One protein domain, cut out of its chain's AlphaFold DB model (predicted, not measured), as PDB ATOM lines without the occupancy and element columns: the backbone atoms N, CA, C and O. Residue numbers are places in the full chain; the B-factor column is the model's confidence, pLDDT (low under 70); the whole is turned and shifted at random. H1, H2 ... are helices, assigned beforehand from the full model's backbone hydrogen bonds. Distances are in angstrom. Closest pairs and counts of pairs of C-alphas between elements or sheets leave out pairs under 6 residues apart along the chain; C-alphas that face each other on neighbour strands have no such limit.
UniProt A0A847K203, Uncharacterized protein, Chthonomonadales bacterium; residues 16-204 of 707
ATOM      1  N   ALA A  16      36.303  45.946 130.710       66.88
ATOM      2  CA  ALA A  16      35.097  46.628 131.169       66.88
ATOM      3  C   ALA A  16      34.498  47.584 130.121       66.88
ATOM      4  O   ALA A  16      33.279  47.711 130.030       66.88
ATOM      5  N   LYS A  17      35.329  48.242 129.302       72.69
ATOM      6  CA  LYS A  17      34.870  49.234 128.316       72.69
ATOM      7  C   LYS A  17      34.282  48.575 127.068       72.69
ATOM      8  O   LYS A  17      33.263  49.026 126.559       72.69
ATOM      9  N   GLU A  18      34.879  47.473 126.619       72.50
ATOM     10  CA  GLU A  18      34.310  46.652 125.540       72.50
ATOM     11  C   GLU A  18      32.995  45.984 125.961       72.50
ATOM     12  O   GLU A  18      32.077  45.879 125.153       72.50
ATOM     13  N   GLU A  19      32.864  45.573 127.227       75.94
ATOM     14  CA  GLU A  19      31.591  45.067 127.754       75.94
ATOM     15  C   GLU A  19      30.495  46.145 127.770       75.94
ATOM     16  O   GLU A  19      29.347  45.846 127.443       75.94
ATOM     17  N   GLU A  20      30.834  47.396 128.094       76.00
ATOM     18  CA  GLU A  20      29.903  48.532 128.046       76.00
ATOM     19  C   GLU A  20      29.472  48.851 126.602       76.00
ATOM     20  O   GLU A  20      28.278  48.968 126.329       76.00
ATOM     21  N   GLU A  21      30.416  48.890 125.652       77.88
ATOM     22  CA  GLU A  21      30.128  49.098 124.223       77.88
ATOM     23  C   GLU A  21      29.241  47.989 123.646       77.88
ATOM     24  O   GLU A  21      28.345  48.260 122.850       77.88
ATOM     25  N   ILE A  22      29.444  46.736 124.061       81.75
ATOM     26  CA  ILE A  22      28.599  45.619 123.632       81.75
ATOM     27  C   ILE A  22      27.208  45.697 124.267       81.75
ATOM     28  O   ILE A  22      26.229  45.396 123.587       81.75
ATOM     29  N   ARG A  23      27.069  46.157 125.519       79.56
ATOM     30  CA  ARG A  23      25.744  46.440 126.107       79.56
ATOM     31  C   ARG A  23      25.020  47.556 125.364       79.56
ATOM     32  O   ARG A  23      23.820  47.440 125.131       79.56
ATOM     33  N   GLU A  24      25.729  48.619 125.002       79.81
ATOM     34  CA  GLU A  24      25.189  49.735 124.223       79.81
ATOM     35  C   GLU A  24      24.759  49.275 122.826       79.81
ATOM     36  O   GLU A  24      23.658  49.603 122.386       79.81
ATOM     37  N   LEU A  25      25.573  48.434 122.177       80.06
ATOM     38  CA  LEU A  25      25.283  47.840 120.874       80.06
ATOM     39  C   LEU A  25      24.073  46.896 120.937       80.06
ATOM     40  O   LEU A  25      23.210  46.954 120.069       80.06
ATOM     41  N   ILE A  26      23.958  46.064 121.979       79.44
ATOM     42  CA  ILE A  26      22.772  45.221 122.224       79.44
ATOM     43  C   ILE A  26      21.532  46.093 122.472       79.44
ATOM     44  O   ILE A  26      20.447  45.758 122.010       79.44
ATOM     45  N   ARG A  27      21.670  47.222 123.178       78.62
ATOM     46  CA  ARG A  27      20.553  48.134 123.462       78.62
ATOM     47  C   ARG A  27      20.049  48.815 122.188       78.62
ATOM     48  O   ARG A  27      18.866  48.716 121.893       78.62
ATOM     49  N   THR A  28      20.949  49.434 121.424       77.31
ATOM     50  CA  THR A  28      20.626  50.133 120.164       77.31
ATOM     51  C   THR A  28      20.042  49.190 119.121       77.31
ATOM     52  O   THR A  28      19.026  49.504 118.512       77.31
ATOM     53  N   THR A  29      20.595  47.984 118.978       74.00
ATOM     54  CA  THR A  29      20.077  46.973 118.035       74.00
ATOM     55  C   THR A  29      18.717  46.384 118.406       74.00
ATOM     56  O   THR A  29      18.058  45.810 117.541       74.00
ATOM     57  N   LEU A  30      18.278  46.528 119.660       71.12
ATOM     58  CA  LEU A  30      16.947  46.109 120.112       71.12
ATOM     59  C   LEU A  30      15.926  47.258 120.138       71.12
ATOM     60  O   LEU A  30      14.728  46.984 120.168       71.12
ATOM     61  N   SER A  31      16.363  48.523 120.151       69.31
ATOM     62  CA  SER A  31      15.468  49.684 120.280       69.31
ATOM     63  C   SER A  31      15.334  50.530 119.018       69.31
ATOM     64  O   SER A  31      14.300  51.168 118.835       69.31
ATOM     65  N   GLU A  32      16.352  50.565 118.160       76.31
ATOM     66  CA  GLU A  32      16.401  51.444 116.990       76.31
ATOM     67  C   GLU A  32      16.364  50.645 115.685       76.31
ATOM     68  O   GLU A  32      16.783  49.490 115.613       76.31
ATOM     69  N   THR A  33      15.824  51.262 114.635       75.00
ATOM     70  CA  THR A  33      15.895  50.719 113.278       75.00
ATOM     71  C   THR A  33      17.264  51.014 112.685       75.00
ATOM     72  O   THR A  33      17.641  52.178 112.571       75.00
ATOM     73  N   ILE A  34      17.975  49.972 112.275       77.81
ATOM     74  CA  ILE A  34      19.346  50.042 111.775       77.81
ATOM     75  C   ILE A  34      19.359  49.708 110.280       77.81
ATOM     76  O   ILE A  34      18.599  48.861 109.807       77.81
ATOM     77  N   HIS A  35      20.232  50.357 109.512       81.38
ATOM     78  CA  HIS A  35      20.382  50.056 108.090       81.38
ATOM     79  C   HIS A  35      20.948  48.639 107.874       81.38
ATOM     80  O   HIS A  35      21.786  48.202 108.660       81.38
ATOM     81  N   VAL A  36      20.578  47.914 106.808       81.25
ATOM     82  CA  VAL A  36      21.054  46.527 106.545       81.25
ATOM     83  C   VAL A  36      22.581  46.386 106.673       81.25
ATOM     84  O   VAL A  36      23.084  45.472 107.333       81.25
ATOM     85  N   GLU A  37      23.335  47.321 106.094       78.31
ATOM     86  CA  GLU A  37      24.808  47.340 106.140       78.31
ATOM     87  C   GLU A  37      25.395  47.648 107.524       78.31
ATOM     88  O   GLU A  37      26.508  47.232 107.860       78.31
ATOM     89  N   GLU A  38      24.660  48.387 108.345       78.56
ATOM     90  CA  GLU A  38      25.049  48.691 109.717       78.56
ATOM     91  C   GLU A  38      24.660  47.539 110.657       78.56
ATOM     92  O   GLU A  38      25.466  47.121 111.486       78.56
ATOM     93  N   ALA A  39      23.511  46.901 110.427       79.88
ATOM     94  CA  ALA A  39      23.077  45.689 111.110       79.88
ATOM     95  C   ALA A  39      24.055  44.527 110.875       79.88
ATOM     96  O   ALA A  39      24.387  43.807 111.818       79.88
ATOM     97  N   ARG A  40      24.586  44.362 109.650       81.50
ATOM     98  CA  ARG A  40      25.638  43.368 109.345       81.50
ATOM     99  C   ARG A  40      26.921  43.624 110.128       81.50
ATOM    100  O   ARG A  40      27.488  42.686 110.693       81.50
ATOM    101  N   ARG A  41      27.367  44.884 110.186       81.75
ATOM    102  CA  ARG A  41      28.551  45.289 110.960       81.75
ATOM    103  C   ARG A  41      28.353  45.030 112.455       81.75
ATOM    104  O   ARG A  41      29.225  44.435 113.088       81.75
ATOM    105  N   SER A  42      27.189  45.386 112.994       81.69
ATOM    106  CA  SER A  42      26.821  45.149 114.394       81.69
ATOM    107  C   SER A  42      26.708  43.655 114.722       81.69
ATOM    108  O   SER A  42      27.260  43.210 115.726       81.69
ATOM    109  N   ALA A  43      26.101  42.843 113.850       82.31
ATOM    110  CA  ALA A  43      26.006  41.391 114.023       82.31
ATOM    111  C   ALA A  43      27.383  40.704 114.002       82.31
ATOM    112  O   ALA A  43      27.648  39.826 114.825       82.31
ATOM    113  N   ALA A  44      28.281  41.118 113.099       81.12
ATOM    114  CA  ALA A  44      29.649  40.603 113.045       81.12
ATOM    115  C   ALA A  44      30.428  40.927 114.331       81.12
ATOM    116  O   ALA A  44      31.105  40.058 114.883       81.12
ATOM    117  N   ARG A  45      30.272  42.153 114.849       82.00
ATOM    118  CA  ARG A  45      30.917  42.606 116.089       82.00
ATOM    119  C   ARG A  45      30.383  41.869 117.326       82.00
ATOM    120  O   ARG A  45      31.173  41.450 118.169       82.00
ATOM    121  N   LEU A  46      29.071  41.631 117.401       82.31
ATOM    122  CA  LEU A  46      28.436  40.858 118.478       82.31
ATOM    123  C   LEU A  46      28.817  39.366 118.454       82.31
ATOM    124  O   LEU A  46      29.013  38.778 119.517       82.31
ATOM    125  N   ARG A  47      28.975  38.753 117.270       82.94
ATOM    126  CA  ARG A  47      29.468  37.364 117.135       82.94
ATOM    127  C   ARG A  47      30.917  37.217 117.572       82.94
ATOM    128  O   ARG A  47      31.211  36.338 118.373       82.94
ATOM    129  N   ALA A  48      31.790  38.114 117.111       81.12
ATOM    130  CA  ALA A  48      33.193  38.115 117.517       81.12
ATOM    131  C   ALA A  48      33.339  38.210 119.048       81.12
ATOM    132  O   ALA A  48      34.155  37.504 119.635       81.12
ATOM    133  N   PHE A  49      32.494  39.014 119.703       81.88
ATOM    134  CA  PHE A  49      32.446  39.102 121.163       81.88
ATOM    135  C   PHE A  49      31.880  37.834 121.831       81.88
ATOM    136  O   PHE A  49      32.364  37.406 122.878       81.88
ATOM    137  N   ALA A  50      30.864  37.203 121.239       80.38
ATOM    138  CA  ALA A  50      30.271  35.974 121.760       80.38
ATOM    139  C   ALA A  50      31.218  34.761 121.709       80.38
ATOM    140  O   ALA A  50      31.104  33.871 122.558       80.38
ATOM    141  N   ASP A  51      32.153  34.715 120.761       80.94
ATOM    142  CA  ASP A  51      33.078  33.589 120.582       80.94
ATOM    143  C   ASP A  51      34.333  33.675 121.475       80.94
ATOM    144  O   ASP A  51      34.982  32.654 121.718       80.94
ATOM    145  N   ASP A  52      34.632  34.842 122.056       79.81
ATOM    146  CA  ASP A  52      35.756  35.026 122.983       79.81
ATOM    147  C   ASP A  52      35.499  34.313 124.328       79.81
ATOM    148  O   ASP A  52      34.668  34.718 125.146       79.81
ATOM    149  N   ALA A  53      36.231  33.218 124.566       70.06
ATOM    150  CA  ALA A  53      36.065  32.346 125.726       70.06
ATOM    151  C   ALA A  53      36.338  33.032 127.079       70.06
ATOM    152  O   ALA A  53      35.851  32.546 128.101       70.06
ATOM    153  N   ALA A  54      37.083  34.142 127.087       67.50
ATOM    154  CA  ALA A  54      37.542  34.820 128.299       67.50
ATOM    155  C   ALA A  54      36.549  35.856 128.871       67.50
ATOM    156  O   ALA A  54      36.814  36.426 129.929       67.50
ATOM    157  N   ARG A  55      35.422  36.123 128.195       76.62
ATOM    158  CA  ARG A  55      34.471  37.198 128.553       76.62
ATOM    159  C   ARG A  55      33.287  36.720 129.386       76.62
ATOM    160  O   ARG A  55      33.004  35.522 129.464       76.62
ATOM    161  N   ASN A  56      32.559  37.679 129.969       75.50
ATOM    162  CA  ASN A  56      31.392  37.423 130.806       75.50
ATOM    163  C   ASN A  56      30.380  36.471 130.116       75.50
ATOM    164  O   ASN A  56      29.840  36.805 129.055       75.50
ATOM    165  N   PRO A  57      30.089  35.299 130.708       76.38
ATOM    166  CA  PRO A  57      29.263  34.267 130.080       76.38
ATOM    167  C   PRO A  57      27.800  34.685 129.864       76.38
ATOM    168  O   PRO A  57      27.147  34.161 128.957       76.38
ATOM    169  N   ASP A  58      27.274  35.625 130.651       75.69
ATOM    170  CA  ASP A  58      25.909  36.132 130.476       75.69
ATOM    171  C   ASP A  58      25.838  37.148 129.337       75.69
ATOM    172  O   ASP A  58      24.954  37.064 128.482       75.69
ATOM    173  N   LEU A  59      26.829  38.040 129.250       79.44
ATOM    174  CA  LEU A  59      26.913  39.023 128.171       79.44
ATOM    175  C   LEU A  59      27.187  38.358 126.816       79.44
ATOM    176  O   LEU A  59      26.612  38.756 125.808       79.44
ATOM    177  N   ARG A  60      27.999  37.294 126.788       80.25
ATOM    178  CA  ARG A  60      28.226  36.476 125.583       80.25
ATOM    179  C   ARG A  60      26.952  35.800 125.091       80.25
ATOM    180  O   ARG A  60      26.703  35.771 123.889       80.25
ATOM    181  N   ARG A  61      26.124  35.276 126.004       78.94
ATOM    182  CA  ARG A  61      24.818  34.696 125.649       78.94
ATOM    183  C   ARG A  61      23.876  35.750 125.070       78.94
ATOM    184  O   ARG A  61      23.229  35.481 124.059       78.94
ATOM    185  N   GLN A  62      23.846  36.946 125.656       80.75
ATOM    186  CA  GLN A  62      23.052  38.065 125.142       80.75
ATOM    187  C   GLN A  62      23.566  38.560 123.782       80.75
ATOM    188  O   GLN A  62      22.769  38.707 122.859       80.75
ATOM    189  N   ALA A  63      24.881  38.725 123.615       81.06
ATOM    190  CA  ALA A  63      25.502  39.124 122.353       81.06
ATOM    191  C   ALA A  63      25.255  38.091 121.246       81.06
ATOM    192  O   ALA A  63      24.873  38.465 120.141       81.06
ATOM    193  N   LYS A  64      25.370  36.791 121.554       83.81
ATOM    194  CA  LYS A  64      25.044  35.708 120.616       83.81
ATOM    195  C   LYS A  64      23.576  35.743 120.199       83.81
ATOM    196  O   LYS A  64      23.278  35.751 119.011       83.81
ATOM    197  N   SER A  65      22.665  35.834 121.169       82.38
ATOM    198  CA  SER A  65      21.226  35.913 120.901       82.38
ATOM    199  C   SER A  65      20.856  37.152 120.080       82.38
ATOM    200  O   SER A  65      19.994  37.072 119.207       82.38
ATOM    201  N   CYS A  66      21.494  38.291 120.349       82.56
ATOM    202  CA  CYS A  66      21.275  39.542 119.631       82.56
ATOM    203  C   CYS A  66      21.838  39.476 118.203       82.56
ATOM    204  O   CYS A  66      21.148  39.839 117.254       82.56
ATOM    205  N   ALA A  67      23.033  38.911 118.017       82.00
ATOM    206  CA  ALA A  67      23.618  38.713 116.695       82.00
ATOM    207  C   ALA A  67      22.829  37.716 115.836       82.00
ATOM    208  O   ALA A  67      22.662  37.937 114.639       82.00
ATOM    209  N   ASP A  68      22.312  36.641 116.434       82.94
ATOM    210  CA  ASP A  68      21.445  35.680 115.746       82.94
ATOM    211  C   ASP A  68      20.053  36.263 115.461       82.94
ATOM    212  O   ASP A  68      19.392  35.862 114.502       82.94
ATOM    213  N   ASN A  69      19.592  37.236 116.255       82.94
ATOM    214  CA  ASN A  69      18.401  38.016 115.924       82.94
ATOM    215  C   ASN A  69      18.667  38.956 114.739       82.94
ATOM    216  O   ASN A  69      17.951  38.891 113.748       82.94
ATOM    217  N   LEU A  70      19.742  39.750 114.780       81.38
ATOM    218  CA  LEU A  70      20.137  40.637 113.679       81.38
ATOM    219  C   LEU A  70      20.387  39.873 112.380       81.38
ATOM    220  O   LEU A  70      19.931  40.311 111.333       81.38
ATOM    221  N   ALA A  71      21.052  38.716 112.428       82.00
ATOM    222  CA  ALA A  71      21.273  37.885 111.248       82.00
ATOM    223  C   ALA A  71      19.952  37.418 110.615       82.00
ATOM    224  O   ALA A  71      19.800  37.522 109.401       82.00
ATOM    225  N   ARG A  72      18.975  36.988 111.429       82.88
ATOM    226  CA  ARG A  72      17.626  36.639 110.948       82.88
ATOM    227  C   ARG A  72      16.878  37.846 110.388       82.88
ATOM    228  O   ARG A  72      16.177  37.716 109.392       82.88
ATOM    229  N   GLN A  73      17.020  39.015 111.011       80.75
ATOM    230  CA  GLN A  73      16.397  40.246 110.522       80.75
ATOM    231  C   GLN A  73      17.031  40.702 109.200       80.75
ATOM    232  O   GLN A  73      16.297  41.102 108.312       80.75
ATOM    233  N   ILE A  74      18.353  40.573 109.023       81.56
ATOM    234  CA  ILE A  74      19.066  40.870 107.766       81.56
ATOM    235  C   ILE A  74      18.632  39.922 106.645       81.56
ATOM    236  O   ILE A  74      18.391  40.380 105.534       81.56
ATOM    237  N   GLU A  75      18.519  38.622 106.924       82.19
ATOM    238  CA  GLU A  75      18.047  37.627 105.953       82.19
ATOM    239  C   GLU A  75      16.616  37.943 105.492       82.19
ATOM    240  O   GLU A  75      16.360  38.027 104.292       82.19
ATOM    241  N   ARG A  76      15.716  38.258 106.436       82.00
ATOM    242  CA  ARG A  76      14.355  38.741 106.135       82.00
ATOM    243  C   ARG A  76      14.354  40.036 105.323       82.00
ATOM    244  O   ARG A  76      13.518  40.199 104.443       82.00
ATOM    245  N   ALA A  77      15.284  40.946 105.600       80.44
ATOM    246  CA  ALA A  77      15.435  42.203 104.873       80.44
ATOM    247  C   ALA A  77      15.878  41.971 103.414       80.44
ATOM    248  O   ALA A  77      15.321  42.558 102.492       80.44
ATOM    249  N   GLN A  78      16.829  41.063 103.176       81.25
ATOM    250  CA  GLN A  78      17.252  40.682 101.822       81.25
ATOM    251  C   GLN A  78      16.142  39.970 101.042       81.25
ATOM    252  O   GLN A  78      15.977  40.203  99.845       81.25
ATOM    253  N   GLU A  79      15.384  39.109 101.721       81.25
ATOM    254  CA  GLU A  79      14.214  38.451 101.147       81.25
ATOM    255  C   GLU A  79      13.139  39.479 100.759       81.25
ATOM    256  O   GLU A  79      12.626  39.424  99.641       81.25
ATOM    257  N   TYR A  80      12.886  40.476 101.616       83.56
ATOM    258  CA  TYR A  80      12.000  41.606 101.318       83.56
ATOM    259  C   TYR A  80      12.465  42.383 100.076       83.56
ATOM    260  O   TYR A  80      11.681  42.570  99.147       83.56
ATOM    261  N   GLY A  81      13.745  42.773 100.009       80.62
ATOM    262  CA  GLY A  81      14.305  43.507  98.865       80.62
ATOM    263  C   GLY A  81      14.210  42.730  97.545       80.62
ATOM    264  O   GLY A  81      13.753  43.263  96.536       80.62
ATOM    265  N   SER A  82      14.538  41.431  97.552       81.38
ATOM    266  CA  SER A  82      14.422  40.589  96.351       81.38
ATOM    267  C   SER A  82      12.972  40.434  95.876       81.38
ATOM    268  O   SER A  82      12.715  40.444  94.669       81.38
ATOM    269  N   GLN A  83      12.019  40.303  96.802       81.50
ATOM    270  CA  GLN A  83      10.595  40.226  96.470       81.50
ATOM    271  C   GLN A  83      10.059  41.573  95.957       81.50
ATOM    272  O   GLN A  83       9.314  41.589  94.974       81.50
ATOM    273  N   GLN A  84      10.488  42.697  96.539       83.38
ATOM    274  CA  GLN A  84      10.165  44.045  96.063       83.38
ATOM    275  C   GLN A  84      10.653  44.272  94.619       83.38
ATOM    276  O   GLN A  84       9.867  44.720  93.783       83.38
ATOM    277  N   ASP A  85      11.894  43.910  94.289       82.81
ATOM    278  CA  ASP A  85      12.436  44.060  92.929       82.81
ATOM    279  C   ASP A  85      11.684  43.205  91.902       82.81
ATOM    280  O   ASP A  85      11.396  43.659  90.791       82.81
ATOM    281  N   GLN A  86      11.308  41.975  92.270       82.31
ATOM    282  CA  GLN A  86      10.493  41.106  91.413       82.31
ATOM    283  C   GLN A  86       9.103  41.702  91.156       82.31
ATOM    284  O   GLN A  86       8.615  41.665  90.023       82.31
ATOM    285  N   ILE A  87       8.482  42.280  92.187       82.94
ATOM    286  CA  ILE A  87       7.190  42.964  92.090       82.94
ATOM    287  C   ILE A  87       7.298  44.198  91.182       82.94
ATOM    288  O   ILE A  87       6.501  44.353  90.253       82.94
ATOM    289  N   LEU A  88       8.302  45.051  91.394       83.25
ATOM    290  CA  LEU A  88       8.513  46.262  90.598       83.25
ATOM    291  C   LEU A  88       8.864  45.937  89.137       83.25
ATOM    292  O   LEU A  88       8.363  46.599  88.224       83.25
ATOM    293  N   ALA A  89       9.645  44.882  88.887       83.38
ATOM    294  CA  ALA A  89       9.934  44.404  87.536       83.38
ATOM    295  C   ALA A  89       8.675  43.882  86.823       83.38
ATOM    296  O   ALA A  89       8.475  44.172  85.639       83.38
ATOM    297  N   ALA A  90       7.800  43.155  87.528       81.06
ATOM    298  CA  ALA A  90       6.531  42.682  86.974       81.06
ATOM    299  C   ALA A  90       5.598  43.849  86.597       81.06
ATOM    300  O   ALA A  90       4.990  43.823  85.522       81.06
ATOM    301  N   VAL A  91       5.546  44.894  87.435       81.12
ATOM    302  CA  VAL A  91       4.813  46.146  87.171       81.12
ATOM    303  C   VAL A  91       5.384  46.880  85.952       81.12
ATOM    304  O   VAL A  91       4.640  47.203  85.025       81.12
ATOM    305  N   GLY A  92       6.703  47.093  85.901       77.62
ATOM    306  CA  GLY A  92       7.364  47.831  84.816       77.62
ATOM    307  C   GLY A  92       7.267  47.152  83.445       77.62
ATOM    308  O   GLY A  92       7.200  47.828  82.421       77.62
ATOM    309  N   GLN A  93       7.203  45.818  83.408       79.25
ATOM    310  CA  GLN A  93       7.082  45.044  82.168       79.25
ATOM    311  C   GLN A  93       5.636  44.888  81.665       79.25
ATOM    312  O   GLN A  93       5.431  44.264  80.623       79.25
ATOM    313  N   GLN A  94       4.634  45.434  82.372       67.31
ATOM    314  CA  GLN A  94       3.204  45.289  82.046       67.31
ATOM    315  C   GLN A  94       2.819  43.826  81.749       67.31
ATOM    316  O   GLN A  94       2.150  43.519  80.756       67.31
ATOM    317  N   GLN A  95       3.291  42.905  82.595       68.69
ATOM    318  CA  GLN A  95       3.048  41.472  82.433       68.69
ATOM    319  C   GLN A  95       1.551  41.137  82.564       68.69
ATOM    320  O   GLN A  95       0.747  41.948  83.011       68.69
ATOM    321  N   SER A  96       1.150  39.928  82.149       82.69
ATOM    322  CA  SER A  96      -0.260  39.505  82.172       82.69
ATOM    323  C   SER A  96      -0.923  39.723  83.540       82.69
ATOM    324  O   SER A  96      -0.269  39.562  84.571       82.69
ATOM    325  N   VAL A  97      -2.233  39.998  83.554       82.81
ATOM    326  CA  VAL A  97      -3.011  40.239  84.786       82.81
ATOM    327  C   VAL A  97      -2.807  39.116  85.808       82.81
ATOM    328  O   VAL A  97      -2.583  39.398  86.975       82.81
ATOM    329  N   THR A  98      -2.745  37.853  85.373       83.44
ATOM    330  CA  THR A  98      -2.452  36.698  86.241       83.44
ATOM    331  C   THR A  98      -1.138  36.834  87.013       83.44
ATOM    332  O   THR A  98      -1.055  36.443  88.175       83.44
ATOM    333  N   VAL A  99      -0.097  37.384  86.382       83.50
ATOM    334  CA  VAL A  99       1.215  37.542  87.014       83.50
ATOM    335  C   VAL A  99       1.193  38.680  88.031       83.50
ATOM    336  O   VAL A  99       1.688  38.496  89.138       83.50
ATOM    337  N   LEU A 100       0.547  39.803  87.707       83.44
ATOM    338  CA  LEU A 100       0.400  40.932  88.632       83.44
ATOM    339  C   LEU A 100      -0.483  40.580  89.845       83.44
ATOM    340  O   LEU A 100      -0.171  40.955  90.971       83.44
ATOM    341  N   VAL A 101      -1.547  39.793  89.643       83.75
ATOM    342  CA  VAL A 101      -2.405  39.272  90.723       83.75
ATOM    343  C   VAL A 101      -1.633  38.314  91.633       83.75
ATOM    344  O   VAL A 101      -1.748  38.388  92.855       83.75
ATOM    345  N   ARG A 102      -0.770  37.460  91.068       85.00
ATOM    346  CA  ARG A 102       0.130  36.611  91.861       85.00
ATOM    347  C   ARG A 102       1.093  37.447  92.713       85.00
ATOM    348  O   ARG A 102       1.292  37.114  93.877       85.00
ATOM    349  N   CYS A 103       1.629  38.544  92.174       83.25
ATOM    350  CA  CYS A 103       2.472  39.481  92.925       83.25
ATOM    351  C   CYS A 103       1.714  40.168  94.082       83.25
ATOM    352  O   CYS A 103       2.288  40.369  95.149       83.25
ATOM    353  N   LEU A 104       0.410  40.442  93.934       81.00
ATOM    354  CA  LEU A 104      -0.446  40.880  95.052       81.00
ATOM    355  C   LEU A 104      -0.637  39.803  96.131       81.00
ATOM    356  O   LEU A 104      -0.781  40.135  97.306       81.00
ATOM    357  N   GLY A 105      -0.649  38.524  95.750       80.19
ATOM    358  CA  GLY A 105      -0.631  37.410  96.700       80.19
ATOM    359  C   GLY A 105       0.676  37.364  97.495       80.19
ATOM    360  O   GLY A 105       0.638  37.287  98.718       80.19
ATOM    361  N   GLN A 106       1.809  37.515  96.803       80.62
ATOM    362  CA  GLN A 106       3.150  37.537  97.401       80.62
ATOM    363  C   GLN A 106       3.348  38.716  98.369       80.62
ATOM    364  O   GLN A 106       3.993  38.556  99.398       80.62
ATOM    365  N   LEU A 107       2.712  39.869  98.119       78.44
ATOM    366  CA  LEU A 107       2.702  41.013  99.045       78.44
ATOM    367  C   LEU A 107       2.152  40.679 100.443       78.44
ATOM    368  O   LEU A 107       2.549  41.318 101.412       78.44
ATOM    369  N   LYS A 108       1.247  39.696 100.571       71.88
ATOM    370  CA  LYS A 108       0.719  39.258 101.879       71.88
ATOM    371  C   LYS A 108       1.720  38.416 102.672       71.88
ATOM    372  O   LYS A 108       1.552  38.267 103.878       71.88
ATOM    373  N   GLU A 109       2.716  37.855 101.992       74.50
ATOM    374  CA  GLU A 109       3.743  36.975 102.557       74.50
ATOM    375  C   GLU A 109       5.058  37.718 102.833       74.50
ATOM    376  O   GLU A 109       6.009  37.107 103.319       74.50
ATOM    377  N   LEU A 110       5.112  39.033 102.569       77.25
ATOM    378  CA  LEU A 110       6.301  39.836 102.829       77.25
ATOM    379  C   LEU A 110       6.671  39.782 104.321       77.25
ATOM    380  O   LEU A 110       5.816  40.024 105.184       77.25
ATOM    381  N   PRO A 111       7.939  39.489 104.649       73.31
ATOM    382  CA  PRO A 111       8.375  39.400 106.030       73.31
ATOM    383  C   PRO A 111       8.246  40.761 106.730       73.31
ATOM    384  O   PRO A 111       8.668  41.791 106.207       73.31
ATOM    385  N   ILE A 112       7.676  40.764 107.940       72.25
ATOM    386  CA  ILE A 112       7.596  41.963 108.785       72.25
ATOM    387  C   ILE A 112       9.007  42.284 109.284       72.25
ATOM    388  O   ILE A 112       9.616  41.491 110.008       72.25
ATOM    389  N   LEU A 113       9.520  43.445 108.884       72.81
ATOM    390  CA  LEU A 113      10.835  43.934 109.280       72.81
ATOM    391  C   LEU A 113      10.711  44.760 110.562       72.81
ATOM    392  O   LEU A 113      10.098  45.827 110.562       72.81
ATOM    393  N   GLU A 114      11.278  44.261 111.663       66.69
ATOM    394  CA  GLU A 114      11.122  44.879 112.989       66.69
ATOM    395  C   GLU A 114      12.182  45.963 113.248       66.69
ATOM    396  O   GLU A 114      11.857  47.037 113.747       66.69
ATOM    397  N   HIS A 115      13.442  45.711 112.867       66.94
ATOM    398  CA  HIS A 115      14.575  46.571 113.248       66.94
ATOM    399  C   HIS A 115      15.589  46.844 112.125       66.94
ATOM    400  O   HIS A 115      16.561  47.553 112.363       66.94
ATOM    401  N   VAL A 116      15.393  46.318 110.909       73.12
ATOM    402  CA  VAL A 116      16.334  46.493 109.785       73.12
ATOM    403  C   VAL A 116      15.616  47.071 108.563       73.12
ATOM    404  O   VAL A 116      14.611  46.510 108.136       73.12
ATOM    405  N   LYS A 117      16.110  48.189 108.012       76.06
ATOM    406  CA  LYS A 117      15.532  48.875 106.834       76.06
ATOM    407  C   LYS A 117      16.613  49.320 105.835       76.06
ATOM    408  O   LYS A 117      17.784  49.398 106.197       76.06
ATOM    409  N   GLU A 118      16.212  49.631 104.607       75.19
ATOM    410  CA  GLU A 118      17.035  50.247 103.551       75.19
ATOM    411  C   GLU A 118      16.315  51.512 103.033       75.19
ATOM    412  O   GLU A 118      15.082  51.554 103.059       75.19
ATOM    413  N   GLU A 119      17.050  52.562 102.638       66.31
ATOM    414  CA  GLU A 119      16.481  53.889 102.291       66.31
ATOM    415  C   GLU A 119      15.511  53.861 101.093       66.31
ATOM    416  O   GLU A 119      14.570  54.653 101.055       66.31
ATOM    417  N   ASP A 120      15.684  52.913 100.167       68.00
ATOM    418  CA  ASP A 120      14.926  52.822  98.909       68.00
ATOM    419  C   ASP A 120      13.745  51.829  98.956       68.00
ATOM    420  O   ASP A 120      13.111  51.533  97.936       68.00
ATOM    421  N   TRP A 121      13.429  51.266 100.126       77.12
ATOM    422  CA  TRP A 121      12.334  50.301 100.238       77.12
ATOM    423  C   TRP A 121      10.981  50.983 100.325       77.12
ATOM    424  O   TRP A 121      10.708  51.791 101.216       77.12
ATOM    425  N   GLU A 122      10.092  50.604  99.409       73.81
ATOM    426  CA  GLU A 122       8.726  51.083  99.456       73.81
ATOM    427  C   GLU A 122       7.950  50.315 100.528       73.81
ATOM    428  O   GLU A 122       8.072  49.087 100.637       73.81
ATOM    429  N   PRO A 123       7.113  51.011 101.318       77.31
ATOM    430  CA  PRO A 123       6.175  50.344 102.202       77.31
ATOM    431  C   PRO A 123       5.309  49.367 101.402       77.31
ATOM    432  O   PRO A 123       4.902  49.674 100.277       77.31
ATOM    433  N   ALA A 124       4.965  48.225 101.998       75.38
ATOM    434  CA  ALA A 124       4.099  47.225 101.371       75.38
ATOM    435  C   ALA A 124       2.781  47.829 100.833       75.38
ATOM    436  O   ALA A 124       2.299  47.425  99.776       75.38
ATOM    437  N   ASP A 125       2.244  48.858 101.499       75.12
ATOM    438  CA  ASP A 125       1.065  49.601 101.037       75.12
ATOM    439  C   ASP A 125       1.314  50.394  99.740       75.12
ATOM    440  O   ASP A 125       0.444  50.435  98.868       75.12
ATOM    441  N   GLY A 126       2.510  50.971  99.570       80.38
ATOM    442  CA  GLY A 126       2.915  51.680  98.352       80.38
ATOM    443  C   GLY A 126       3.097  50.735  97.161       80.38
ATOM    444  O   GLY A 126       2.587  51.004  96.071       80.38
ATOM    445  N   LEU A 127       3.724  49.573  97.382       80.31
ATOM    446  CA  LEU A 127       3.846  48.515  96.367       80.31
ATOM    447  C   LEU A 127       2.480  47.942  95.979       80.31
ATOM    448  O   LEU A 127       2.208  47.719  94.797       80.31
ATOM    449  N   ARG A 128       1.592  47.749  96.964       82.62
ATOM    450  CA  ARG A 128       0.208  47.325  96.735       82.62
ATOM    451  C   ARG A 128      -0.542  48.334  95.872       82.62
ATOM    452  O   ARG A 128      -1.213  47.918  94.931       82.62
ATOM    453  N   GLN A 129      -0.420  49.630  96.156       82.94
ATOM    454  CA  GLN A 129      -1.073  50.673  95.366       82.94
ATOM    455  C   GLN A 129      -0.584  50.667  93.910       82.94
ATOM    456  O   GLN A 129      -1.409  50.600  93.001       82.94
ATOM    457  N   LYS A 130       0.733  50.628  93.678       83.19
ATOM    458  CA  LYS A 130       1.302  50.567  92.319       83.19
ATOM    459  C   LYS A 130       0.882  49.318  91.545       83.19
ATOM    460  O   LYS A 130       0.615  49.397  90.347       83.19
ATOM    461  N   LEU A 131       0.799  48.165  92.210       83.94
ATOM    462  CA  LEU A 131       0.314  46.930  91.590       83.94
ATOM    463  C   LEU A 131      -1.171  47.007  91.234       83.94
ATOM    464  O   LEU A 131      -1.547  46.602  90.136       83.94
ATOM    465  N   VAL A 132      -2.013  47.530  92.130       85.19
ATOM    466  CA  VAL A 132      -3.445  47.728  91.858       85.19
ATOM    467  C   VAL A 132      -3.646  48.716  90.708       85.19
ATOM    468  O   VAL A 132      -4.448  48.445  89.817       85.19
ATOM    469  N   GLU A 133      -2.878  49.807  90.661       86.00
ATOM    470  CA  GLU A 133      -2.899  50.773  89.556       86.00
ATOM    471  C   GLU A 133      -2.480  50.125  88.226       86.00
ATOM    472  O   GLU A 133      -3.206  50.235  87.235       86.00
ATOM    473  N   ALA A 134      -1.381  49.364  88.204       85.00
ATOM    474  CA  ALA A 134      -0.909  48.669  87.005       85.00
ATOM    475  C   ALA A 134      -1.889  47.588  86.514       85.00
ATOM    476  O   ALA A 134      -2.127  47.453  85.308       85.00
ATOM    477  N   ILE A 135      -2.500  46.837  87.438       86.25
ATOM    478  CA  ILE A 135      -3.583  45.898  87.120       86.25
ATOM    479  C   ILE A 135      -4.771  46.662  86.544       86.25
ATOM    480  O   ILE A 135      -5.295  46.260  85.506       86.25
ATOM    481  N   GLY A 136      -5.167  47.775  87.161       87.19
ATOM    482  CA  GLY A 136      -6.278  48.595  86.699       87.19
ATOM    483  C   GLY A 136      -6.072  49.132  85.284       87.19
ATOM    484  O   GLY A 136      -6.954  49.003  84.435       87.19
ATOM    485  N   GLU A 137      -4.890  49.657  84.970       86.56
ATOM    486  CA  GLU A 137      -4.561  50.116  83.617       86.56
ATOM    487  C   GLU A 137      -4.614  48.990  82.578       86.56
ATOM    488  O   GLU A 137      -5.151  49.172  81.475       86.56
ATOM    489  N   LEU A 138      -4.070  47.819  82.918       87.62
ATOM    490  CA  LEU A 138      -4.047  46.674  82.018       87.62
ATOM    491  C   LEU A 138      -5.456  46.110  81.788       87.62
ATOM    492  O   LEU A 138      -5.809  45.798  80.648       87.62
ATOM    493  N   VAL A 139      -6.272  46.032  82.842       89.31
ATOM    494  CA  VAL A 139      -7.683  45.623  82.780       89.31
ATOM    495  C   VAL A 139      -8.467  46.584  81.892       89.31
ATOM    496  O   VAL A 139      -9.065  46.130  80.920       89.31
ATOM    497  N   ARG A 140      -8.371  47.904  82.104       90.31
ATOM    498  CA  ARG A 140      -9.017  48.917  81.243       90.31
ATOM    499  C   ARG A 140      -8.615  48.798  79.781       90.31
ATOM    500  O   ARG A 140      -9.438  48.993  78.884       90.31
ATOM    501  N   ARG A 141      -7.340  48.513  79.508       88.44
ATOM    502  CA  ARG A 141      -6.845  48.302  78.140       88.44
ATOM    503  C   ARG A 141      -7.497  47.069  77.513       88.44
ATOM    504  O   ARG A 141      -8.073  47.174  76.438       88.44
ATOM    505  N   LYS A 142      -7.482  45.934  78.217       88.50
ATOM    506  CA  LYS A 142      -8.094  44.680  77.751       88.50
ATOM    507  C   LYS A 142      -9.615  44.784  77.603       88.50
ATOM    508  O   LYS A 142     -10.151  44.271  76.627       88.50
ATOM    509  N   CYS A 143     -10.295  45.481  78.511       89.75
ATOM    510  CA  CYS A 143     -11.722  45.773  78.412       89.75
ATOM    511  C   CYS A 143     -12.041  46.546  77.129       89.75
ATOM    512  O   CYS A 143     -12.913  46.118  76.383       89.75
ATOM    513  N   ARG A 144     -11.285  47.604  76.800       88.62
ATOM    514  CA  ARG A 144     -11.466  48.347  75.538       88.62
ATOM    515  C   ARG A 144     -11.223  47.488  74.295       88.62
ATOM    516  O   ARG A 144     -11.990  47.576  73.339       88.62
ATOM    517  N   ASP A 145     -10.189  46.648  74.312       87.19
ATOM    518  CA  ASP A 145      -9.854  45.784  73.173       87.19
ATOM    519  C   ASP A 145     -10.944  44.731  72.900       87.19
ATOM    520  O   ASP A 145     -11.237  44.413  71.741       87.19
ATOM    521  N   TYR A 146     -11.551  44.188  73.961       89.94
ATOM    522  CA  TYR A 146     -12.537  43.110  73.859       89.94
ATOM    523  C   TYR A 146     -13.998  43.572  73.838       89.94
ATOM    524  O   TYR A 146     -14.820  42.823  73.313       89.94
ATOM    525  N   ALA A 147     -14.325  44.767  74.341       85.50
ATOM    526  CA  ALA A 147     -15.685  45.317  74.319       85.50
ATOM    527  C   ALA A 147     -16.192  45.561  72.888       85.50
ATOM    528  O   ALA A 147     -17.355  45.323  72.571       85.50
ATOM    529  N   GLY A 148     -15.309  45.995  71.981       84.75
ATOM    530  CA  GLY A 148     -15.667  46.191  70.579       84.75
ATOM    531  C   GLY A 148     -15.787  44.866  69.825       84.75
ATOM    532  O   GLY A 148     -14.870  44.051  69.861       84.75
ATOM    533  N   ILE A 149     -16.862  44.670  69.061       88.06
ATOM    534  CA  ILE A 149     -17.029  43.528  68.152       88.06
ATOM    535  C   ILE A 149     -17.316  44.010  66.730       88.06
ATOM    536  O   ILE A 149     -18.112  44.919  66.512       88.06
ATOM    537  N   ARG A 150     -16.631  43.420  65.745       83.75
ATOM    538  CA  ARG A 150     -16.824  43.732  64.313       83.75
ATOM    539  C   ARG A 150     -17.491  42.597  63.540       83.75
ATOM    540  O   ARG A 150     -18.031  42.831  62.466       83.75
ATOM    541  N   ARG A 151     -17.403  41.376  64.064       85.38
ATOM    542  CA  ARG A 151     -17.839  40.131  63.434       85.38
ATOM    543  C   ARG A 151     -18.516  39.260  64.475       85.38
ATOM    544  O   ARG A 151     -18.022  39.176  65.593       85.38
ATOM    545  N   VAL A 152     -19.629  38.629  64.114       85.31
ATOM    546  CA  VAL A 152     -20.423  37.802  65.037       85.31
ATOM    547  C   VAL A 152     -19.605  36.605  65.540       85.31
ATOM    548  O   VAL A 152     -19.752  36.200  66.691       85.31
ATOM    549  N   GLU A 153     -18.696  36.088  64.713       86.38
ATOM    550  CA  GLU A 153     -17.828  34.946  65.013       86.38
ATOM    551  C   GLU A 153     -16.839  35.234  66.156       86.38
ATOM    552  O   GLU A 153     -16.516  34.339  66.938       86.38
ATOM    553  N   ASP A 154     -16.408  36.491  66.308       87.50
ATOM    554  CA  ASP A 154     -15.438  36.896  67.331       87.50
ATOM    555  C   ASP A 154     -16.045  36.921  68.750       87.50
ATOM    556  O   ASP A 154     -15.309  36.984  69.740       87.50
ATOM    557  N   TYR A 155     -17.379  36.899  68.872       89.94
ATOM    558  CA  TYR A 155     -18.090  37.096  70.137       89.94
ATOM    559  C   TYR A 155     -17.670  36.085  71.204       89.94
ATOM    560  O   TYR A 155     -17.273  36.463  72.305       89.94
ATOM    561  N   THR A 156     -17.707  34.796  70.864       87.75
ATOM    562  CA  THR A 156     -17.441  33.705  71.811       87.75
ATOM    563  C   THR A 156     -16.020  33.792  72.367       87.75
ATOM    564  O   THR A 156     -15.797  33.602  73.566       87.75
ATOM    565  N   GLN A 157     -15.054  34.133  71.508       90.81
ATOM    566  CA  GLN A 157     -13.657  34.298  71.898       90.81
ATOM    567  C   GLN A 157     -13.482  35.497  72.843       90.81
ATOM    568  O   GLN A 157     -12.873  35.354  73.905       90.81
ATOM    569  N   ARG A 158     -14.050  36.662  72.500       91.44
ATOM    570  CA  ARG A 158     -13.942  37.896  73.303       91.44
ATOM    571  C   ARG A 158     -14.685  37.789  74.638       91.44
ATOM    572  O   ARG A 158     -14.140  38.179  75.667       91.44
ATOM    573  N   GLN A 159     -15.868  37.173  74.655       92.56
ATOM    574  CA  GLN A 159     -16.633  36.914  75.879       92.56
ATOM    575  C   GLN A 159     -15.861  35.994  76.831       92.56
ATOM    576  O   GLN A 159     -15.809  36.240  78.036       92.56
ATOM    577  N   THR A 160     -15.232  34.942  76.300       89.81
ATOM    578  CA  THR A 160     -14.407  34.028  77.104       89.81
ATOM    579  C   THR A 160     -13.193  34.753  77.690       89.81
ATOM    580  O   THR A 160     -12.882  34.565  78.869       89.81
ATOM    581  N   ALA A 161     -12.549  35.629  76.912       89.19
ATOM    582  CA  ALA A 161     -11.431  36.448  77.378       89.19
ATOM    583  C   ALA A 161     -11.844  37.422  78.498       89.19
ATOM    584  O   ALA A 161     -11.188  37.454  79.537       89.19
ATOM    585  N   LEU A 162     -12.964  38.140  78.349       91.25
ATOM    586  CA  LEU A 162     -13.496  39.045  79.378       91.25
ATOM    587  C   LEU A 162     -13.959  38.305  80.640       91.25
ATOM    588  O   LEU A 162     -13.684  38.756  81.747       91.25
ATOM    589  N   ARG A 163     -14.593  37.131  80.520       91.88
ATOM    590  CA  ARG A 163     -14.960  36.305  81.689       91.88
ATOM    591  C   ARG A 163     -13.737  35.776  82.433       91.88
ATOM    592  O   ARG A 163     -13.756  35.689  83.659       91.88
ATOM    593  N   THR A 164     -12.684  35.421  81.703       89.75
ATOM    594  CA  THR A 164     -11.404  35.011  82.299       89.75
ATOM    595  C   THR A 164     -10.749  36.191  83.015       89.75
ATOM    596  O   THR A 164     -10.329  36.044  84.158       89.75
ATOM    597  N   LEU A 165     -10.756  37.374  82.393       89.12
ATOM    598  CA  LEU A 165     -10.286  38.619  82.997       89.12
ATOM    599  C   LEU A 165     -11.081  38.970  84.266       89.12
ATOM    600  O   LEU A 165     -10.477  39.276  85.287       89.12
ATOM    601  N   LYS A 166     -12.413  38.829  84.248       89.00
ATOM    602  CA  LYS A 166     -13.281  39.046  85.418       89.00
ATOM    603  C   LYS A 166     -12.871  38.166  86.598       89.00
ATOM    604  O   LYS A 166     -12.722  38.673  87.703       89.00
ATOM    605  N   LYS A 167     -12.651  36.866  86.365       87.69
ATOM    606  CA  LYS A 167     -12.194  35.935  87.413       87.69
ATOM    607  C   LYS A 167     -10.854  36.367  88.014       87.69
ATOM    608  O   LYS A 167     -10.706  36.349  89.225       87.69
ATOM    609  N   GLN A 168      -9.913  36.798  87.173       84.81
ATOM    610  CA  GLN A 168      -8.590  37.258  87.614       84.81
ATOM    611  C   GLN A 168      -8.664  38.563  88.422       84.81
ATOM    612  O   GLN A 168      -7.933  38.736  89.388       84.81
ATOM    613  N   VAL A 169      -9.564  39.476  88.058       86.00
ATOM    614  CA  VAL A 169      -9.765  40.750  88.768       86.00
ATOM    615  C   VAL A 169     -10.506  40.559  90.095       86.00
ATOM    616  O   VAL A 169     -10.220  41.264  91.060       86.00
ATOM    617  N   GLN A 170     -11.403  39.574  90.190       84.88
ATOM    618  CA  GLN A 170     -12.095  39.238  91.443       84.88
ATOM    619  C   GLN A 170     -11.125  38.832  92.567       84.88
ATOM    620  O   GLN A 170     -11.406  39.100  93.733       84.88
ATOM    621  N   GLU A 171      -9.965  38.258  92.232       81.25
ATOM    622  CA  GLU A 171      -8.912  37.902  93.197       81.25
ATOM    623  C   GLU A 171      -8.231  39.133  93.834       81.25
ATOM    624  O   GLU A 171      -7.699  39.042  94.939       81.25
ATOM    625  N   VAL A 172      -8.294  40.302  93.183       79.56
ATOM    626  CA  VAL A 172      -7.714  41.576  93.661       79.56
ATOM    627  C   VAL A 172      -8.598  42.257  94.716       79.56
ATOM    628  O   VAL A 172      -8.120  43.110  95.464       79.56
ATOM    629  N   ALA A 173      -9.869  41.848  94.815       73.62
ATOM    630  CA  ALA A 173     -10.883  42.419  95.705       73.62
ATOM    631  C   ALA A 173     -11.130  43.933  95.507       73.62
ATOM    632  O   ALA A 173     -11.525  44.618  96.450       73.62
ATOM    633  N   ASP A 174     -10.933  44.448  94.286       81.38
ATOM    634  CA  ASP A 174     -11.339  45.803  93.887       81.38
ATOM    635  C   ASP A 174     -12.681  45.758  93.116       81.38
ATOM    636  O   ASP A 174     -12.737  45.257  91.981       81.38
ATOM    637  N   PRO A 175     -13.786  46.264  93.702       82.94
ATOM    638  CA  PRO A 175     -15.095  46.283  93.050       82.94
ATOM    639  C   PRO A 175     -15.134  47.134  91.775       82.94
ATOM    640  O   PRO A 175     -15.912  46.830  90.869       82.94
ATOM    641  N   SER A 176     -14.303  48.179  91.683       85.12
ATOM    642  CA  SER A 176     -14.323  49.120  90.558       85.12
ATOM    643  C   SER A 176     -13.878  48.453  89.255       85.12
ATOM    644  O   SER A 176     -14.570  48.541  88.241       85.12
ATOM    645  N   LEU A 177     -12.800  47.670  89.306       85.62
ATOM    646  CA  LEU A 177     -12.279  46.928  88.155       85.62
ATOM    647  C   LEU A 177     -13.223  45.801  87.717       85.62
ATOM    648  O   LEU A 177     -13.349  45.524  86.527       85.62
ATOM    649  N   THR A 178     -13.921  45.167  88.665       86.69
ATOM    650  CA  THR A 178     -14.945  44.161  88.334       86.69
ATOM    651  C   THR A 178     -16.116  44.806  87.588       86.69
ATOM    652  O   THR A 178     -16.565  44.260  86.582       86.69
ATOM    653  N   SER A 179     -16.556  45.992  88.027       87.56
ATOM    654  CA  SER A 179     -17.594  46.768  87.341       87.56
ATOM    655  C   SER A 179     -17.173  47.180  85.929       87.56
ATOM    656  O   SER A 179     -17.997  47.127  85.026       87.56
ATOM    657  N   GLU A 180     -15.912  47.561  85.707       88.25
ATOM    658  CA  GLU A 180     -15.417  47.911  84.366       88.25
ATOM    659  C   GLU A 180     -15.446  46.713  83.400       88.25
ATOM    660  O   GLU A 180     -15.786  46.868  82.225       88.25
ATOM    661  N   VAL A 181     -15.110  45.509  83.880       90.06
ATOM    662  CA  VAL A 181     -15.201  44.279  83.072       90.06
ATOM    663  C   VAL A 181     -16.660  43.917  82.776       90.06
ATOM    664  O   VAL A 181     -16.955  43.452  81.675       90.06
ATOM    665  N   ASP A 182     -17.573  44.151  83.720       88.75
ATOM    666  CA  ASP A 182     -19.009  43.940  83.514       88.75
ATOM    667  C   ASP A 182     -19.593  44.912  82.484       88.75
ATOM    668  O   ASP A 182     -20.255  44.463  81.549       88.75
ATOM    669  N   THR A 183     -19.238  46.198  82.547       90.31
ATOM    670  CA  THR A 183     -19.588  47.172  81.503       90.31
ATOM    671  C   THR A 183     -19.071  46.731  80.130       90.31
ATOM    672  O   THR A 183     -19.801  46.790  79.145       90.31
ATOM    673  N   ALA A 184     -17.835  46.225  80.045       89.88
ATOM    674  CA  ALA A 184     -17.273  45.731  78.785       89.88
ATOM    675  C   ALA A 184     -18.005  44.486  78.243       89.88
ATOM    676  O   ALA A 184     -18.127  44.323  77.027       89.88
ATOM    677  N   LEU A 185     -18.497  43.603  79.121       89.56
ATOM    678  CA  LEU A 185     -19.331  42.458  78.737       89.56
ATOM    679  C   LEU A 185     -20.707  42.908  78.222       89.56
ATOM    680  O   LEU A 185     -21.159  42.395  77.199       89.56
ATOM    681  N   GLU A 186     -21.341  43.882  78.876       90.12
ATOM    682  CA  GLU A 186     -22.609  44.468  78.423       90.12
ATOM    683  C   GLU A 186     -22.457  45.192  77.078       90.12
ATOM    684  O   GLU A 186     -23.295  45.038  76.185       90.12
ATOM    685  N   GLU A 187     -21.367  45.940  76.885       89.19
ATOM    686  CA  GLU A 187     -21.038  46.573  75.603       89.19
ATOM    687  C   GLU A 187     -20.816  45.544  74.491       89.19
ATOM    688  O   GLU A 187     -21.299  45.743  73.373       89.19
ATOM    689  N   LEU A 188     -20.148  44.428  74.796       90.06
ATOM    690  CA  LEU A 188     -19.951  43.327  73.856       90.06
ATOM    691  C   LEU A 188     -21.284  42.661  73.470       90.06
ATOM    692  O   LEU A 188     -21.520  42.397  72.287       90.06
ATOM    693  N   ASP A 189     -22.170  42.413  74.439       87.19
ATOM    694  CA  ASP A 189     -23.505  41.842  74.211       87.19
ATOM    695  C   ASP A 189     -24.390  42.787  73.387       87.19
ATOM    696  O   ASP A 189     -25.040  42.358  72.425       87.19
ATOM    697  N   ARG A 190     -24.365  44.088  73.699       88.31
ATOM    698  CA  ARG A 190     -25.034  45.127  72.908       88.31
ATOM    699  C   ARG A 190     -24.485  45.172  71.482       88.31
ATOM    700  O   ARG A 190     -25.264  45.163  70.530       88.31
ATOM    701  N   GLY A 191     -23.163  45.130  71.317       87.12
ATOM    702  CA  GLY A 191     -22.511  45.082  70.008       87.12
ATOM    703  C   GLY A 191     -22.913  43.852  69.184       87.12
ATOM    704  O   GLY A 191     -23.156  43.965  67.982       87.12
ATOM    705  N   LEU A 192     -23.063  42.681  69.815       88.19
ATOM    706  CA  LEU A 192     -23.573  41.475  69.156       88.19
ATOM    707  C   LEU A 192     -25.025  41.649  68.687       88.19
ATOM    708  O   LEU A 192     -25.357  41.262  67.562       88.19
ATOM    709  N   GLN A 193     -25.894  42.207  69.534       87.12
ATOM    710  CA  GLN A 193     -27.292  42.467  69.179       87.12
ATOM    711  C   GLN A 193     -27.399  43.455  68.012       87.12
ATOM    712  O   GLN A 193     -28.160  43.205  67.076       87.12
ATOM    713  N   GLU A 194     -26.598  44.524  68.024       87.44
ATOM    714  CA  GLU A 194     -26.519  45.501  66.934       87.44
ATOM    715  C   GLU A 194     -26.021  44.862  65.625       87.44
ATOM    716  O   GLU A 194     -26.615  45.089  64.572       87.44
ATOM    717  N   LEU A 195     -24.980  44.018  65.664       87.44
ATOM    718  CA  LEU A 195     -24.478  43.316  64.473       87.44
ATOM    719  C   LEU A 195     -25.497  42.326  63.899       87.44
ATOM    720  O   LEU A 195     -25.677  42.279  62.684       87.44
ATOM    721  N   ARG A 196     -26.188  41.559  64.750       88.62
ATOM    722  CA  ARG A 196     -27.260  40.652  64.307       88.62
ATOM    723  C   ARG A 196     -28.429  41.424  63.708       88.62
ATOM    724  O   ARG A 196     -28.936  41.038  62.664       88.62
ATOM    725  N   ALA A 197     -28.820  42.537  64.330       87.06
ATOM    726  CA  ALA A 197     -29.847  43.419  63.789       87.06
ATOM    727  C   ALA A 197     -29.466  43.965  62.404       87.06
ATOM    728  O   ALA A 197     -30.315  43.986  61.521       87.06
ATOM    729  N   ARG A 198     -28.194  44.336  62.196       88.12
ATOM    730  CA  ARG A 198     -27.686  44.752  60.878       88.12
ATOM    731  C   ARG A 198     -27.709  43.617  59.855       88.12
ATOM    732  O   ARG A 198     -28.171  43.844  58.750       88.12
ATOM    733  N   GLN A 199     -27.287  42.402  60.214       88.56
ATOM    734  CA  GLN A 199     -27.349  41.248  59.302       88.56
ATOM    735  C   GLN A 199     -28.789  40.891  58.896       88.56
ATOM    736  O   GLN A 199     -29.040  40.581  57.730       88.56
ATOM    737  N   ASP A 200     -29.732  40.942  59.843       88.56
ATOM    738  CA  ASP A 200     -31.159  40.747  59.563       88.56
ATOM    739  C   ASP A 200     -31.672  41.823  58.589       88.56
ATOM    740  O   ASP A 200     -32.320  41.498  57.594       88.56
ATOM    741  N   ASP A 201     -31.347  43.092  58.852       91.44
ATOM    742  CA  ASP A 201     -31.719  44.224  58.000       91.44
ATOM    743  C   ASP A 201     -31.103  44.115  56.596       91.44
ATOM    744  O   ASP A 201     -31.823  44.277  55.614       91.44
ATOM    745  N   ASP A 202     -29.816  43.771  56.476       89.88
ATOM    746  CA  ASP A 202     -29.124  43.583  55.192       89.88
ATOM    747  C   ASP A 202     -29.788  42.476  54.362       89.88
ATOM    748  O   ASP A 202     -29.965  42.615  53.149       89.88
ATOM    749  N   ARG A 203     -30.219  41.384  55.008       92.38
ATOM    750  CA  ARG A 203     -30.961  40.303  54.347       92.38
ATOM    751  C   ARG A 203     -32.327  40.778  53.849       92.38
ATOM    752  O   ARG A 203     -32.705  40.438  52.726       92.38
ATOM    753  N   LEU A 204     -33.065  41.536  54.662       93.00
ATOM    754  CA  LEU A 204     -34.357  42.109  54.268       93.00
ATOM    755  C   LEU A 204     -34.194  43.110  53.116       93.00
ATOM    756  O   LEU A 204     -34.957  43.063  52.152       93.00
TER     757      LEU A 204
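What this domain is: This is residues 16 to 204 of the 707 residues of an uncharacterized protein of Chthonomonadales bacterium (UniProt A0A847K203). Seven helices zigzag along a long, thin rod as three overlapping three-helix bundles: H1, H2 and H3; then H3, H4 and H5; then H5, H6 and H7. H3 and H5 are each shared by two of these, and the end of H7 makes one tip. The printed part has 189 residues, seven named helices and no named strand; the class is all helix, an up-and-down bundle, each helix running against the one before it. It is extended, with a radius of gyration of the C-alphas of 27.7 A and spans of 104 by 21 by 21 A.

How they stand to each other: Start with H1, residues 16 to 31, whose residues 22 to 29 alone touch H2, residues 36 to 51; this hairpin has a steep tilt of 42 degrees, and its closest C-alphas, of Ile 22 and Leu 46, are 7.0 A apart. Next, H2 and H3, residues 57 to 92, form a hairpin at 26 degrees, a shallow tilt, closest at the C-alphas of Ala 50 and Arg 60, 4.4 A. Farther on, residues 83 to 91 of H3 alone touch H4, residues 97 to 109, with the C-alphas of Ile 87 and Cys 103 closest at 5.9 A. H5, residues 124 to 147, touches H4, closest at the C-alphas of Val 97 and Ile 135, 6.1 A. H6, residues 152 to 170, and H7, residues 175 to 204, form a hairpin at a shallow tilt of 9 degrees, with the C-alphas of Lys 166 and Val 181 closest at 6.0 A. Every O i to N i+4 pair is within hydrogen-bond range in H1, H2, H3, H5 and H7, against 7 of 9 in H4 and 13 of 15 in H6.

Where its parts are: Find C-alpha 16, where H1 begins, at (35.097, 46.628, 131.169). H3 measures 52.1 A and H7 43.5 A, ending at C-alpha 204, (-34.357, 42.109, 54.268).

The domain as a whole: Ala 16 and Leu 204 have the two C-alphas farthest apart, 103.7 A. The printed part has no cut; the link from H4 to H5 is long, 14 residues. Nine residues are under pLDDT 70, among them 114 to 115 and 119 to 120.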